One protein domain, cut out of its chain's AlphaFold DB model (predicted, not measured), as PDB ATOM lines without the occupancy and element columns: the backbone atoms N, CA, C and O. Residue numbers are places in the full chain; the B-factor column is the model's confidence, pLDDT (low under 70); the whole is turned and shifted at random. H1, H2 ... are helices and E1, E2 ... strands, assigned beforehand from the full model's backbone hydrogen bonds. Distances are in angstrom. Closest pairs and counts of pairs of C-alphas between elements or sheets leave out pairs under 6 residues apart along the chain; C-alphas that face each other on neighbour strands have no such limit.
ATOM      1  N   ILE A 158     148.059 285.634 156.508       96.56
ATOM      2  CA  ILE A 158     148.189 285.490 157.956       96.56
ATOM      3  C   ILE A 158     147.663 284.125 158.397       96.56
ATOM      4  O   ILE A 158     146.764 283.564 157.763       96.56
ATOM      5  N   ARG A 159     148.175 283.619 159.518       95.75
ATOM      6  CA  ARG A 159     147.585 282.509 160.271       95.75
ATOM      7  C   ARG A 159     146.935 283.058 161.538       95.75
ATOM      8  O   ARG A 159     147.585 283.781 162.287       95.75
ATOM      9  N   LEU A 160     145.663 282.733 161.757       96.06
ATOM     10  CA  LEU A 160     144.908 283.115 162.951       96.06
ATOM     11  C   LEU A 160     144.738 281.903 163.869       96.06
ATOM     12  O   LEU A 160     144.164 280.885 163.481       96.06
ATOM     13  N   GLU A 161     145.179 282.056 165.113       95.12
ATOM     14  CA  GLU A 161     145.046 281.070 166.178       95.12
ATOM     15  C   GLU A 161     144.344 281.700 167.382       95.12
ATOM     16  O   GLU A 161     144.552 282.871 167.705       95.12
ATOM     17  N   ILE A 162     143.508 280.919 168.070       93.25
ATOM     18  CA  ILE A 162     142.790 281.383 169.262       93.25
ATOM     19  C   ILE A 162     143.057 280.466 170.450       93.25
ATOM     20  O   ILE A 162     143.118 279.235 170.323       93.25
ATOM     21  N   LYS A 163     143.154 281.066 171.635       91.44
ATOM     22  CA  LYS A 163     143.270 280.363 172.907       91.44
ATOM     23  C   LYS A 163     142.096 280.737 173.802       91.44
ATOM     24  O   LYS A 163     141.779 281.908 173.974       91.44
ATOM     25  N   THR A 164     141.449 279.728 174.378       90.56
ATOM     26  CA  THR A 164     140.332 279.904 175.313       90.56
ATOM     27  C   THR A 164     140.785 279.623 176.742       90.56
ATOM     28  O   THR A 164     141.664 278.778 176.969       90.56
ATOM     29  N   ARG A 165     140.179 280.303 177.723       84.75
ATOM     30  CA  ARG A 165     140.367 280.019 179.152       84.75
ATOM     31  C   ARG A 165     139.630 278.728 179.488       84.75
ATOM     32  O   ARG A 165     138.443 278.722 179.794       84.75
ATOM     33  N   LYS A 166     140.332 277.602 179.342       73.81
ATOM     34  CA  LYS A 166     139.760 276.262 179.529       73.81
ATOM     35  C   LYS A 166     139.307 276.064 180.978       73.81
ATOM     36  O   LYS A 166     140.140 275.977 181.875       73.81
ATOM     37  N   HIS A 167     138.005 275.874 181.181       62.91
ATOM     38  CA  HIS A 167     137.450 275.420 182.464       62.91
ATOM     39  C   HIS A 167     137.240 273.896 182.519       62.91
ATOM     40  O   HIS A 167     137.108 273.320 183.597       62.91
ATOM     41  N   LYS A 168     137.221 273.222 181.360       69.12
ATOM     42  CA  LYS A 168     137.049 271.767 181.208       69.12
ATOM     43  C   LYS A 168     138.128 271.175 180.291       69.12
ATOM     44  O   LYS A 168     138.873 271.894 179.629       69.12
ATOM     45  N   ARG A 169     138.192 269.837 180.225       68.00
ATOM     46  CA  ARG A 169     139.147 269.086 179.380       68.00
ATOM     47  C   ARG A 169     138.933 269.320 177.872       68.00
ATOM     48  O   ARG A 169     139.888 269.222 177.109       68.00
ATOM     49  N   ILE A 170     137.705 269.649 177.461       74.56
ATOM     50  CA  ILE A 170     137.306 269.955 176.078       74.56
ATOM     51  C   ILE A 170     136.920 271.437 176.001       74.56
ATOM     52  O   ILE A 170     136.230 271.926 176.896       74.56
ATOM     53  N   ARG A 171     137.369 272.133 174.947       79.31
ATOM     54  CA  ARG A 171     137.030 273.543 174.683       79.31
ATOM     55  C   ARG A 171     135.540 273.682 174.387       79.31
ATOM     56  O   ARG A 171     134.992 272.874 173.641       79.31
ATOM     57  N   THR A 172     134.904 274.708 174.939       81.94
ATOM     58  CA  THR A 172     133.482 274.985 174.704       81.94
ATOM     59  C   THR A 172     133.263 276.405 174.208       81.94
ATOM     60  O   THR A 172     134.091 277.287 174.425       81.94
ATOM     61  N   PHE A 173     132.116 276.645 173.569       83.50
ATOM     62  CA  PHE A 173     131.736 277.986 173.129       83.50
ATOM     63  C   PHE A 173     131.456 278.969 174.285       83.50
ATOM     64  O   PHE A 173     131.379 280.177 174.063       83.50
ATOM     65  N   GLU A 174     131.327 278.467 175.518       84.62
ATOM     66  CA  GLU A 174     131.136 279.287 176.720       84.62
ATOM     67  C   GLU A 174     132.440 279.765 177.354       84.62
ATOM     68  O   GLU A 174     132.420 280.748 178.102       84.62
ATOM     69  N   ASP A 175     133.563 279.118 177.038       87.69
ATOM     70  CA  ASP A 175     134.871 279.511 177.553       87.69
ATOM     71  C   ASP A 175     135.186 280.952 177.118       87.69
ATOM     72  O   ASP A 175     134.911 281.336 175.978       87.69
ATOM     73  N   GLU A 176     135.758 281.762 178.008       89.94
ATOM     74  CA  GLU A 176     136.195 283.126 177.675       89.94
ATOM     75  C   GLU A 176     137.433 283.117 176.776       89.94
ATOM     76  O   GLU A 176     138.280 282.218 176.861       89.94
ATOM     77  N   LEU A 177     137.556 284.138 175.929       92.06
ATOM     78  CA  LEU A 177     138.718 284.328 175.077       92.06
ATOM     79  C   LEU A 177     139.944 284.703 175.928       92.06
ATOM     80  O   LEU A 177     139.996 285.762 176.560       92.06
ATOM     81  N   ASP A 178     140.952 283.827 175.930       91.88
ATOM     82  CA  ASP A 178     142.210 284.053 176.647       91.88
ATOM     83  C   ASP A 178     143.110 284.987 175.843       91.88
ATOM     84  O   ASP A 178     143.451 286.072 176.307       91.88
ATOM     85  N   SER A 179     143.438 284.588 174.614       93.31
ATOM     86  CA  SER A 179     144.263 285.372 173.701       93.31
ATOM     87  C   SER A 179     144.033 284.990 172.240       93.31
ATOM     88  O   SER A 179     143.559 283.892 171.924       93.31
ATOM     89  N   LEU A 180     144.384 285.909 171.344       94.94
ATOM     90  CA  LEU A 180     144.431 285.694 169.899       94.94
ATOM     91  C   LEU A 180     145.877 285.825 169.436       94.94
ATOM     92  O   LEU A 180     146.607 286.690 169.916       94.94
ATOM     93  N   ARG A 181     146.288 284.988 168.490       96.44
ATOM     94  CA  ARG A 181     147.615 285.045 167.885       96.44
ATOM     95  C   ARG A 181     147.477 285.155 166.373       96.44
ATOM     96  O   ARG A 181     146.773 284.358 165.756       96.44
ATOM     97  N   ILE A 182     148.148 286.143 165.794       96.75
ATOM     98  CA  ILE A 182     148.216 286.365 164.351       96.75
ATOM     99  C   ILE A 182     149.675 286.228 163.935       96.75
ATOM    100  O   ILE A 182     150.532 286.945 164.445       96.75
ATOM    101  N   ILE A 183     149.954 285.292 163.035       96.38
ATOM    102  CA  ILE A 183     151.295 285.048 162.493       96.38
ATOM    103  C   ILE A 183     151.300 285.530 161.044       96.38
ATOM    104  O   ILE A 183     150.451 285.104 160.258       96.38
ATOM    105  N   THR A 184     152.204 286.443 160.699       93.88
ATOM    106  CA  THR A 184     152.325 286.997 159.341       93.88
ATOM    107  C   THR A 184     153.217 286.126 158.455       93.88
ATOM    108  O   THR A 184     153.913 285.231 158.929       93.88
ATOM    109  N   ASP A 185     153.245 286.416 157.153       86.00
ATOM    110  CA  ASP A 185     154.159 285.770 156.197       86.00
ATOM    111  C   ASP A 185     155.645 285.919 156.530       86.00
ATOM    112  O   ASP A 185     156.459 285.130 156.058       86.00
ATOM    113  N   GLN A 186     155.998 286.932 157.319       87.31
ATOM    114  CA  GLN A 186     157.368 287.190 157.758       87.31
ATOM    115  C   GLN A 186     157.691 286.481 159.085       87.31
ATOM    116  O   GLN A 186     158.705 286.786 159.704       87.31
ATOM    117  N   GLU A 187     156.830 285.551 159.523       87.12
ATOM    118  CA  GLU A 187     156.901 284.845 160.813       87.12
ATOM    119  C   GLU A 187     156.812 285.780 162.036       87.12
ATOM    120  O   GLU A 187     157.054 285.377 163.179       87.12
ATOM    121  N   GLU A 188     156.398 287.034 161.831       91.19
ATOM    122  CA  GLU A 188     156.114 287.954 162.925       91.19
ATOM    123  C   GLU A 188     154.829 287.524 163.628       91.19
ATOM    124  O   GLU A 188     153.791 287.287 163.006       91.19
ATOM    125  N   THR A 189     154.903 287.413 164.952       94.12
ATOM    126  CA  THR A 189     153.781 287.007 165.791       94.12
ATOM    127  C   THR A 189     153.232 288.214 166.541       94.12
ATOM    128  O   THR A 189     153.915 288.782 167.390       94.12
ATOM    129  N   LEU A 190     151.963 288.534 166.300       93.69
ATOM    130  CA  LEU A 190     151.183 289.479 167.092       93.69
ATOM    131  C   LEU A 190     150.301 288.697 168.066       93.69
ATOM    132  O   LEU A 190     149.571 287.789 167.659       93.69
ATOM    133  N   VAL A 191     150.370 289.036 169.352       94.31
ATOM    134  CA  VAL A 191     149.546 288.426 170.403       94.31
ATOM    135  C   VAL A 191     148.619 289.490 170.975       94.31
ATOM    136  O   VAL A 191     149.079 290.529 171.434       94.31
ATOM    137  N   LEU A 192     147.316 289.217 170.948       92.62
ATOM    138  CA  LEU A 192     146.278 290.050 171.551       92.62
ATOM    139  C   LEU A 192     145.796 289.353 172.829       92.62
ATOM    140  O   LEU A 192     144.943 288.461 172.780       92.62
ATOM    141  N   ASP A 193     146.391 289.700 173.968       90.19
ATOM    142  CA  ASP A 193     146.112 289.099 175.281       90.19
ATOM    143  C   ASP A 193     145.730 290.115 176.371       90.19
ATOM    144  O   ASP A 193     145.232 289.719 177.431       90.19
ATOM    145  N   SER A 194     145.887 291.410 176.099       87.06
ATOM    146  CA  SER A 194     145.546 292.500 177.009       87.06
ATOM    147  C   SER A 194     144.049 292.827 176.994       87.06
ATOM    148  O   SER A 194     143.328 292.522 176.045       87.06
ATOM    149  N   GLY A 195     143.580 293.438 178.082       89.56
ATOM    150  CA  GLY A 195     142.215 293.947 178.175       89.56
ATOM    151  C   GLY A 195     141.131 292.910 178.478       89.56
ATOM    152  O   GLY A 195     141.390 291.732 178.757       89.56
ATOM    153  N   ASN A 196     139.885 293.383 178.458       91.19
ATOM    154  CA  ASN A 196     138.695 292.536 178.548       91.19
ATOM    155  C   ASN A 196     138.387 291.852 177.193       91.19
ATOM    156  O   ASN A 196     139.066 292.064 176.192       91.19
ATOM    157  N   GLU A 197     137.386 290.970 177.148       90.31
ATOM    158  CA  GLU A 197     137.070 290.220 175.923       90.31
ATOM    159  C   GLU A 197     136.584 291.114 174.768       90.31
ATOM    160  O   GLU A 197     136.917 290.848 173.614       90.31
ATOM    161  N   GLU A 198     135.845 292.188 175.063       92.50
ATOM    162  CA  GLU A 198     135.431 293.179 174.063       92.50
ATOM    163  C   GLU A 198     136.644 293.884 173.443       92.50
ATOM    164  O   GLU A 198     136.739 293.968 172.218       92.50
ATOM    165  N   GLU A 199     137.590 294.332 174.270       93.12
ATOM    166  CA  GLU A 199     138.824 294.989 173.829       93.12
ATOM    167  C   GLU A 199     139.641 294.063 172.919       93.12
ATOM    168  O   GLU A 199     140.053 294.478 171.841       93.12
ATOM    169  N   LYS A 200     139.769 292.773 173.260       94.00
ATOM    170  CA  LYS A 200     140.458 291.787 172.404       94.00
ATOM    171  C   LYS A 200     139.780 291.598 171.049       94.00
ATOM    172  O   LYS A 200     140.457 291.488 170.026       94.00
ATOM    173  N   LEU A 201     138.447 291.535 171.028       93.38
ATOM    174  CA  LEU A 201     137.675 291.409 169.788       93.38
ATOM    175  C   LEU A 201     137.783 292.673 168.923       93.38
ATOM    176  O   LEU A 201     137.815 292.566 167.698       93.38
ATOM    177  N   LEU A 202     137.867 293.854 169.539       93.94
ATOM    178  CA  LEU A 202     138.122 295.113 168.840       93.94
ATOM    179  C   LEU A 202     139.524 295.164 168.254       93.94
ATOM    180  O   LEU A 202     139.660 295.396 167.053       93.94
ATOM    181  N   SER A 203     140.540 294.850 169.055       94.88
ATOM    182  CA  SER A 203     141.925 294.801 168.591       94.88
ATOM    183  C   SER A 203     142.108 293.799 167.452       94.88
ATOM    184  O   SER A 203     142.911 294.034 166.555       94.88
ATOM    185  N   LEU A 204     141.335 292.705 167.417       95.50
ATOM    186  CA  LEU A 204     141.316 291.781 166.279       95.50
ATOM    187  C   LEU A 204     140.838 292.465 164.991       95.50
ATOM    188  O   LEU A 204     141.468 292.316 163.946       95.50
ATOM    189  N   VAL A 205     139.725 293.198 165.060       95.25
ATOM    190  CA  VAL A 205     139.164 293.930 163.913       95.25
ATOM    191  C   VAL A 205     140.127 295.022 163.448       95.25
ATOM    192  O   VAL A 205     140.382 295.139 162.250       95.25
ATOM    193  N   GLU A 206     140.700 295.783 164.379       95.38
ATOM    194  CA  GLU A 206     141.709 296.813 164.100       95.38
ATOM    195  C   GLU A 206     142.932 296.204 163.411       95.38
ATOM    196  O   GLU A 206     143.296 296.634 162.318       95.38
ATOM    197  N   THR A 207     143.465 295.105 163.951       95.94
ATOM    198  CA  THR A 207     144.616 294.399 163.372       95.94
ATOM    199  C   THR A 207     144.315 293.878 161.959       95.94
ATOM    200  O   THR A 207     145.157 293.963 161.065       95.94
ATOM    201  N   PHE A 208     143.104 293.368 161.703       95.50
ATOM    202  CA  PHE A 208     142.684 292.953 160.357       95.50
ATOM    203  C   PHE A 208     142.609 294.130 159.374       95.50
ATOM    204  O   PHE A 208     142.900 293.957 158.187       95.50
ATOM    205  N   ASN A 209     142.209 295.312 159.840       94.75
ATOM    206  CA  ASN A 209     142.150 296.517 159.016       94.75
ATOM    207  C   ASN A 209     143.544 297.096 158.743       94.75
ATOM    208  O   ASN A 209     143.798 297.530 157.622       94.75
ATOM    209  N   GLU A 210     144.445 297.052 159.724       95.00
ATOM    210  CA  GLU A 210     145.823 297.541 159.609       95.00
ATOM    211  C   GLU A 210     146.692 296.642 158.721       95.00
ATOM    212  O   GLU A 210     147.313 297.119 157.770       95.00
ATOM    213  N   LEU A 211     146.705 295.329 158.982       94.75
ATOM    214  CA  LEU A 211     147.476 294.369 158.182       94.75
ATOM    215  C   LEU A 211     146.886 294.183 156.775       94.75
ATOM    216  O   LEU A 211     147.608 293.920 155.808       94.75
ATOM    217  N   ASP A 212     145.559 294.296 156.666       95.44
ATOM    218  CA  ASP A 212     144.768 294.062 155.459       95.44
ATOM    219  C   ASP A 212     145.125 292.742 154.720       95.44
ATOM    220  O   ASP A 212     145.452 292.748 153.526       95.44
ATOM    221  N   PHE A 224     135.094 275.939 164.587       85.94
ATOM    222  CA  PHE A 224     135.240 276.472 165.928       85.94
ATOM    223  C   PHE A 224     135.558 277.957 165.931       85.94
ATOM    224  O   PHE A 224     134.802 278.700 166.544       85.94
ATOM    225  N   ILE A 225     136.627 278.419 165.273       91.25
ATOM    226  CA  ILE A 225     137.155 279.779 165.494       91.25
ATOM    227  C   ILE A 225     136.121 280.858 165.172       91.25
ATOM    228  O   ILE A 225     135.800 281.669 166.038       91.25
ATOM    229  N   PHE A 226     135.574 280.883 163.958       91.31
ATOM    230  CA  PHE A 226     134.626 281.929 163.577       91.31
ATOM    231  C   PHE A 226     133.268 281.801 164.280       91.31
ATOM    232  O   PHE A 226     132.794 282.823 164.785       91.31
ATOM    233  N   PRO A 227     132.661 280.600 164.414       87.44
ATOM    234  CA  PRO A 227     131.477 280.420 165.257       87.44
ATOM    235  C   PRO A 227     131.685 280.864 166.708       87.44
ATOM    236  O   PRO A 227     130.829 281.534 167.288       87.44
ATOM    237  N   TYR A 228     132.846 280.546 167.284       89.06
ATOM    238  CA  TYR A 228     133.227 280.949 168.632       89.06
ATOM    239  C   TYR A 228     133.323 282.467 168.753       89.06
ATOM    240  O   TYR A 228     132.654 283.049 169.605       89.06
ATOM    241  N   LEU A 229     134.087 283.121 167.873       91.38
ATOM    242  CA  LEU A 229     134.246 284.576 167.882       91.38
ATOM    243  C   LEU A 229     132.906 285.293 167.695       91.38
ATOM    244  O   LEU A 229     132.637 286.257 168.409       91.38
ATOM    245  N   ALA A 230     132.035 284.802 166.810       89.12
ATOM    246  CA  ALA A 230     130.696 285.356 166.630       89.12
ATOM    247  C   ALA A 230     129.850 285.238 167.910       89.12
ATOM    248  O   ALA A 230     129.231 286.217 168.328       89.12
ATOM    249  N   ARG A 231     129.862 284.080 168.585       87.69
ATOM    250  CA  ARG A 231     129.135 283.889 169.851       87.69
ATOM    251  C   ARG A 231     129.687 284.775 170.968       87.69
ATOM    252  O   ARG A 231     128.904 285.391 171.692       87.69
ATOM    253  N   ARG A 232     131.015 284.875 171.107       90.38
ATOM    254  CA  ARG A 232     131.651 285.759 172.100       90.38
ATOM    255  C   ARG A 232     131.340 287.223 171.812       90.38
ATOM    256  O   ARG A 232     130.942 287.944 172.720       90.38
ATOM    257  N   ALA A 233     131.412 287.649 170.554       90.38
ATOM    258  CA  ALA A 233     131.016 288.995 170.165       90.38
ATOM    259  C   ALA A 233     129.535 289.259 170.461       90.38
ATOM    260  O   ALA A 233     129.210 290.310 170.996       90.38
ATOM    261  N   HIS A 234     128.638 288.307 170.200       89.12
ATOM    262  CA  HIS A 234     127.224 288.447 170.552       89.12
ATOM    263  C   HIS A 234     127.011 288.619 172.064       89.12
ATOM    264  O   HIS A 234     126.316 289.544 172.476       89.12
ATOM    265  N   LYS A 235     127.671 287.794 172.889       89.12
ATOM    266  CA  LYS A 235     127.598 287.870 174.360       89.12
ATOM    267  C   LYS A 235     128.080 289.215 174.916       89.12
ATOM    268  O   LYS A 235     127.540 289.680 175.913       89.12
ATOM    269  N   ASN A 236     129.053 289.842 174.256       87.94
ATOM    270  CA  ASN A 236     129.585 291.156 174.624       87.94
ATOM    271  C   ASN A 236     128.879 292.325 173.902       87.94
ATOM    272  O   ASN A 236     129.360 293.447 173.956       87.94
ATOM    273  N   GLY A 237     127.769 292.102 173.181       88.06
ATOM    274  CA  GLY A 237     127.066 293.175 172.452       88.06
ATOM    275  C   GLY A 237     127.822 293.728 171.231       88.06
ATOM    276  O   GLY A 237     127.478 294.777 170.694       88.06
ATOM    277  N   MET A 238     128.833 293.000 170.760       89.25
ATOM    278  CA  MET A 238     129.829 293.413 169.767       89.25
ATOM    279  C   MET A 238     129.676 292.769 168.389       89.25
ATOM    280  O   MET A 238     130.470 293.044 167.489       89.25
ATOM    281  N   LEU A 239     128.656 291.932 168.178       85.38
ATOM    282  CA  LEU A 239     128.495 291.181 166.928       85.38
ATOM    283  C   LEU A 239     128.486 292.085 165.682       85.38
ATOM    284  O   LEU A 239     129.158 291.781 164.703       85.38
ATOM    285  N   ASN A 240     127.804 293.233 165.744       86.94
ATOM    286  CA  ASN A 240     127.725 294.189 164.629       86.94
ATOM    287  C   ASN A 240     129.060 294.889 164.319       86.94
ATOM    288  O   ASN A 240     129.215 295.455 163.240       86.94
ATOM    289  N   ARG A 241     130.010 294.868 165.261       89.50
ATOM    290  CA  ARG A 241     131.344 295.473 165.130       89.50
ATOM    291  C   ARG A 241     132.413 294.444 164.755       89.50
ATOM    292  O   ARG A 241     133.498 294.841 164.346       89.50
ATOM    293  N   LEU A 242     132.110 293.143 164.825       90.75
ATOM    294  CA  LEU A 242     133.003 292.066 164.392       90.75
ATOM    295  C   LEU A 242     133.005 291.946 162.856       90.75
ATOM    296  O   LEU A 242     132.424 291.027 162.274       90.75
ATOM    297  N   VAL A 243     133.646 292.907 162.193       92.81
ATOM    298  CA  VAL A 243     133.786 292.977 160.733       92.81
ATOM    299  C   VAL A 243     135.203 292.562 160.353       92.81
ATOM    300  O   VAL A 243     136.143 293.340 160.463       92.81
ATOM    301  N   LEU A 244     135.361 291.314 159.913       93.69
ATOM    302  CA  LEU A 244     136.665 290.758 159.521       93.69
ATOM    303  C   LEU A 244     136.877 290.742 157.993       93.69
ATOM    304  O   LEU A 244     138.000 290.571 157.518       93.69
ATOM    305  N   GLY A 245     135.809 290.912 157.206       92.88
ATOM    306  CA  GLY A 245     135.882 291.066 155.750       92.88
ATOM    307  C   GLY A 245     136.303 292.477 155.327       92.88
ATOM    308  O   GLY A 245     136.312 293.403 156.131       92.88
ATOM    309  N   ARG A 246     136.629 292.651 154.042       94.19
ATOM    310  CA  ARG A 246     136.788 293.990 153.439       94.19
ATOM    311  C   ARG A 246     135.445 294.621 153.096       94.19
ATOM    312  O   ARG A 246     135.317 295.842 153.054       94.19
ATOM    313  N   ASP A 247     134.441 293.787 152.831       90.38
ATOM    314  CA  ASP A 247     133.059 294.244 152.775       90.38
ATOM    315  C   ASP A 247     132.575 294.542 154.196       90.38
ATOM    316  O   ASP A 247     132.735 293.708 155.086       90.38
ATOM    317  N   GLN A 248     131.984 295.722 154.392       87.19
ATOM    318  CA  GLN A 248     131.549 296.236 155.696       87.19
ATOM    319  C   GLN A 248     130.263 295.541 156.160       87.19
ATOM    320  O   GLN A 248     129.196 296.139 156.271       87.19
ATOM    321  N   SER A 249     130.355 294.231 156.360       85.25
ATOM    322  CA  SER A 249     129.291 293.380 156.869       85.25
ATOM    323  C   SER A 249     129.808 292.589 158.070       85.25
ATOM    324  O   SER A 249     130.889 292.001 157.959       85.25
ATOM    325  N   PRO A 250     129.043 292.522 159.174       83.12
ATOM    326  CA  PRO A 250     129.386 291.690 160.320       83.12
ATOM    327  C   PRO A 250     129.654 290.242 159.918       83.12
ATOM    328  O   PRO A 250     129.068 289.743 158.950       83.12
ATOM    329  N   LEU A 251     130.511 289.562 160.679       81.31
ATOM    330  CA  LEU A 251     130.780 288.141 160.499       81.31
ATOM    331  C   LEU A 251     129.466 287.353 160.585       81.31
ATOM    332  O   LEU A 251     128.852 287.238 161.645       81.31
ATOM    333  N   LYS A 252     129.035 286.802 159.449       70.25
ATOM    334  CA  LYS A 252     127.877 285.915 159.383       70.25
ATOM    335  C   LYS A 252     128.338 284.487 159.608       70.25
ATOM    336  O   LYS A 252     128.995 283.906 158.745       70.25
ATOM    337  N   VAL A 253     127.955 283.921 160.742       63.47
ATOM    338  CA  VAL A 253     128.008 282.480 160.975       63.47
ATOM    339  C   VAL A 253     126.569 281.998 160.922       63.47
ATOM    340  O   VAL A 253     125.757 282.389 161.756       63.47
ATOM    341  N   TYR A 254     126.224 281.228 159.895       53.00
ATOM    342  CA  TYR A 254     124.889 280.645 159.804       53.00
ATOM    343  C   TYR A 254     124.730 279.616 160.929       53.00
ATOM    344  O   TYR A 254     125.516 278.667 161.013       53.00
ATOM    345  N   GLU A 255     123.729 279.817 161.787       41.06
ATOM    346  CA  GLU A 255     123.304 278.818 162.765       41.06
ATOM    347  C   GLU A 255     122.794 277.565 162.023       41.06
ATOM    348  O   GLU A 255     121.696 277.548 161.483       41.06
ATOM    349  N   VAL A 256     123.623 276.514 162.045       46.78
ATOM    350  CA  VAL A 256     123.282 275.076 161.983       46.78
ATOM    351  C   VAL A 256     122.742 274.478 160.665       46.78
ATOM    352  O   VAL A 256     121.588 274.646 160.305       46.78
ATOM    353  N   GLN A 257     123.559 273.635 160.019       40.91
ATOM    354  CA  GLN A 257     123.361 272.185 159.782       40.91
ATOM    355  C   GLN A 257     124.490 271.743 158.847       40.91
ATOM    356  O   GLN A 257     124.446 271.976 157.639       40.91
ATOM    357  N   GLY A 258     125.546 271.152 159.406       48.81
ATOM    358  CA  GLY A 258     126.535 270.506 158.561       48.81
ATOM    359  C   GLY A 258     125.971 269.220 157.960       48.81
ATOM    360  O   GLY A 258     125.069 268.602 158.526       48.81
ATOM    361  N   HIS A 259     126.488 268.814 156.804       46.72
ATOM    362  CA  HIS A 259     126.068 267.583 156.139       46.72
ATOM    363  C   HIS A 259     127.211 266.572 156.131       46.72
ATOM    364  O   HIS A 259     128.333 266.890 155.732       46.72
ATOM    365  N   SER A 260     126.922 265.339 156.539       46.94
ATOM    366  CA  SER A 260     127.877 264.233 156.488       46.94
ATOM    367  C   SER A 260     127.886 263.595 155.104       46.94
ATOM    368  O   SER A 260     126.836 263.225 154.589       46.94
ATOM    369  N   TYR A 261     129.053 263.426 154.492       52.00
ATOM    370  CA  TYR A 261     129.199 262.671 153.247       52.00
ATOM    371  C   TYR A 261     130.236 261.562 153.404       52.00
ATOM    372  O   TYR A 261     131.175 261.664 154.194       52.00
ATOM    373  N   PHE A 262     130.052 260.477 152.658       42.09
ATOM    374  CA  PHE A 262     130.968 259.347 152.668       42.09
ATOM    375  C   PHE A 262     132.020 259.523 151.572       42.09
ATOM    376  O   PHE A 262     131.684 259.705 150.402       42.09
ATOM    377  N   SER A 263     133.300 259.467 151.932       40.69
ATOM    378  CA  SER A 263     134.396 259.487 150.964       40.69
ATOM    379  C   SER A 263     135.537 258.600 151.442       40.69
ATOM    380  O   SER A 263     135.964 258.698 152.588       40.69
ATOM    381  N   TYR A 264     136.017 257.713 150.565       42.09
ATOM    382  CA  TYR A 264     137.153 256.819 150.830       42.09
ATOM    383  C   TYR A 264     137.058 256.048 152.164       42.09
ATOM    384  O   TYR A 264     138.026 255.967 152.914       42.09
ATOM    385  N   GLY A 265     135.881 255.499 152.489       37.44
ATOM    386  CA  GLY A 265     135.696 254.716 153.719       37.44
ATOM    387  C   GLY A 265     135.486 255.545 154.992       37.44
ATOM    388  O   GLY A 265     135.342 254.965 156.065       37.44
ATOM    389  N   LYS A 266     135.466 256.881 154.901       36.59
ATOM    390  CA  LYS A 266     135.295 257.794 156.040       36.59
ATOM    391  C   LYS A 266     134.005 258.601 155.901       36.59
ATOM    392  O   LYS A 266     133.659 259.048 154.807       36.59
ATOM    393  N   ILE A 267     133.310 258.810 157.021       44.06
ATOM    394  CA  ILE A 267     132.219 259.788 157.125       44.06
ATOM    395  C   ILE A 267     132.851 261.133 157.475       44.06
ATOM    396  O   ILE A 267     133.505 261.262 158.508       44.06
ATOM    397  N   LEU A 268     132.673 262.116 156.600       46.53
ATOM    398  CA  LEU A 268     133.216 263.462 156.734       46.53
ATOM    399  C   LEU A 268     132.050 264.425 156.951       46.53
ATOM    400  O   LEU A 268     131.125 264.454 156.142       46.53
ATOM    401  N   TYR A 269     132.076 265.192 158.036       44.59
ATOM    402  CA  TYR A 269     131.059 266.200 158.343       44.59
ATOM    403  C   TYR A 269     131.478 267.548 157.749       44.59
ATOM    404  O   TYR A 269     132.593 268.005 157.984       44.59
ATOM    405  N   ARG A 270     130.611 268.168 156.943       52.09
ATOM    406  CA  ARG A 270     130.870 269.457 156.288       52.09
ATOM    407  C   ARG A 270     130.094 270.566 156.980       52.09
ATOM    408  O   ARG A 270     128.872 270.548 156.928       52.09
ATOM    409  N   GLU A 271     130.785 271.536 157.562       53.50
ATOM    410  CA  GLU A 271     130.192 272.637 158.335       53.50
ATOM    411  C   GLU A 271     129.848 273.870 157.484       53.50
ATOM    412  O   GLU A 271     130.264 274.000 156.328       53.50
ATOM    413  N   THR A 272     129.062 274.790 158.052       60.22
ATOM    414  CA  THR A 272     128.721 276.074 157.431       60.22
ATOM    415  C   THR A 272     129.945 276.991 157.390       60.22
ATOM    416  O   THR A 272     130.446 277.436 158.417       60.22
ATOM    417  N   ALA A 273     130.421 277.292 156.181       65.75
ATOM    418  CA  ALA A 273     131.623 278.094 155.965       65.75
ATOM    419  C   ALA A 273     131.461 279.539 156.461       65.75
ATOM    420  O   ALA A 273     130.542 280.250 156.035       65.75
TER     421      ALA A 273
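This is residues 158 to 212 and 224 to 273 of the 472 residues of the protein "DNA polymerase" of archaeon 13_1_40CM_2_52_13 (UniProt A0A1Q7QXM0). Look first for a small antiparallel sheet of three strands, E1, E2 and E3, with helix H1 packed lengthwise over one face and a second helix, H2, set at a steep angle to H1 near the E1 edge. Well away from this body, beyond the long link of residues 236 to 258, lies a two-strand hairpin, E4 and E5, which makes much of the length. The printed part has 105 residues with two named helices and five named strands, in the order E1 E2 E3 H1 H2 E4 E5, a mixed class of helices and strands. The whole is only just compact, close to loose, with a radius of gyration of the C-alphas of 15.4 A and spans of 44 by 32 by 28 A.

Start with E1, residues 158 to 164, E2, residues 177 to 184, and E3, residues 189 to 192: they form a meander, each strand the antiparallel neighbour of the one before, with E1 and E3 as edge strands. In the hairpin of E1 and E2, at 164 degrees, find N 161 and O 181 within hydrogen-bond range at 2.9 A. In the hairpin of E2 and E3, at 155 degrees, N 190 and O 182 are 2.8 A apart. H1, residues 197 to 211, is on this sheet at a height of 9.6 A, over E2 and along the strands, at 3 degrees to E2 on the local plane; their closest C-alphas are those of Leu 177 and Glu 197, 6.2 A. H2, residues 224 to 235, is also on the sheet, at a height of 7.7 A, but only just over none of its strands: 2 of its 12 C-alphas fall on E1. The closest C-alphas of E1 and H2 are those of Ile 162 and Ile 225, 7.0 A. The sheet and its two helices make two layers, the helices on one face. H1 and H2 touch, H1 with residues 197 to 201 alone and H2 with residues 229 to 233 alone, the closest C-alphas being those of Leu 201 and Ala 233, 7.1 A; they run opposite ways at a steep tilt of 56 degrees. In both helices every O i to N i+4 pair is within hydrogen-bond range. E4, residues 259 to 263, and E5, residues 266 to 270, are an antiparallel hairpin at 147 degrees, with N 261 and O 268 at 2.8 A; both are apart from E1, E2, E3 and H1.

Find C-alpha 158 at (148.189, 285.490, 157.956), where E1 begins; it runs 19.9 A, E2 21.0 A and E3 9.9 A. H1 starts at C-alpha 197, (137.070, 290.220, 175.923), and is 21.0 A long; H2 is 16.1 A. E4 is 12.7 A long, and E5, 12.5 A, ends at C-alpha 270, (130.870, 269.457, 156.288).

The farthest C-alphas, those of Gly 195 and Gly 265, are 46.7 A apart. Residues 213 to 223 are not printed, and C-alphas 212 and 224 are 22.6 A apart across the cut. The links E1 to E2 and H2 to E4 are long. Mean pLDDT of the printed part is 81.1; residues 167 to 169 and 253 to 273 are under 70.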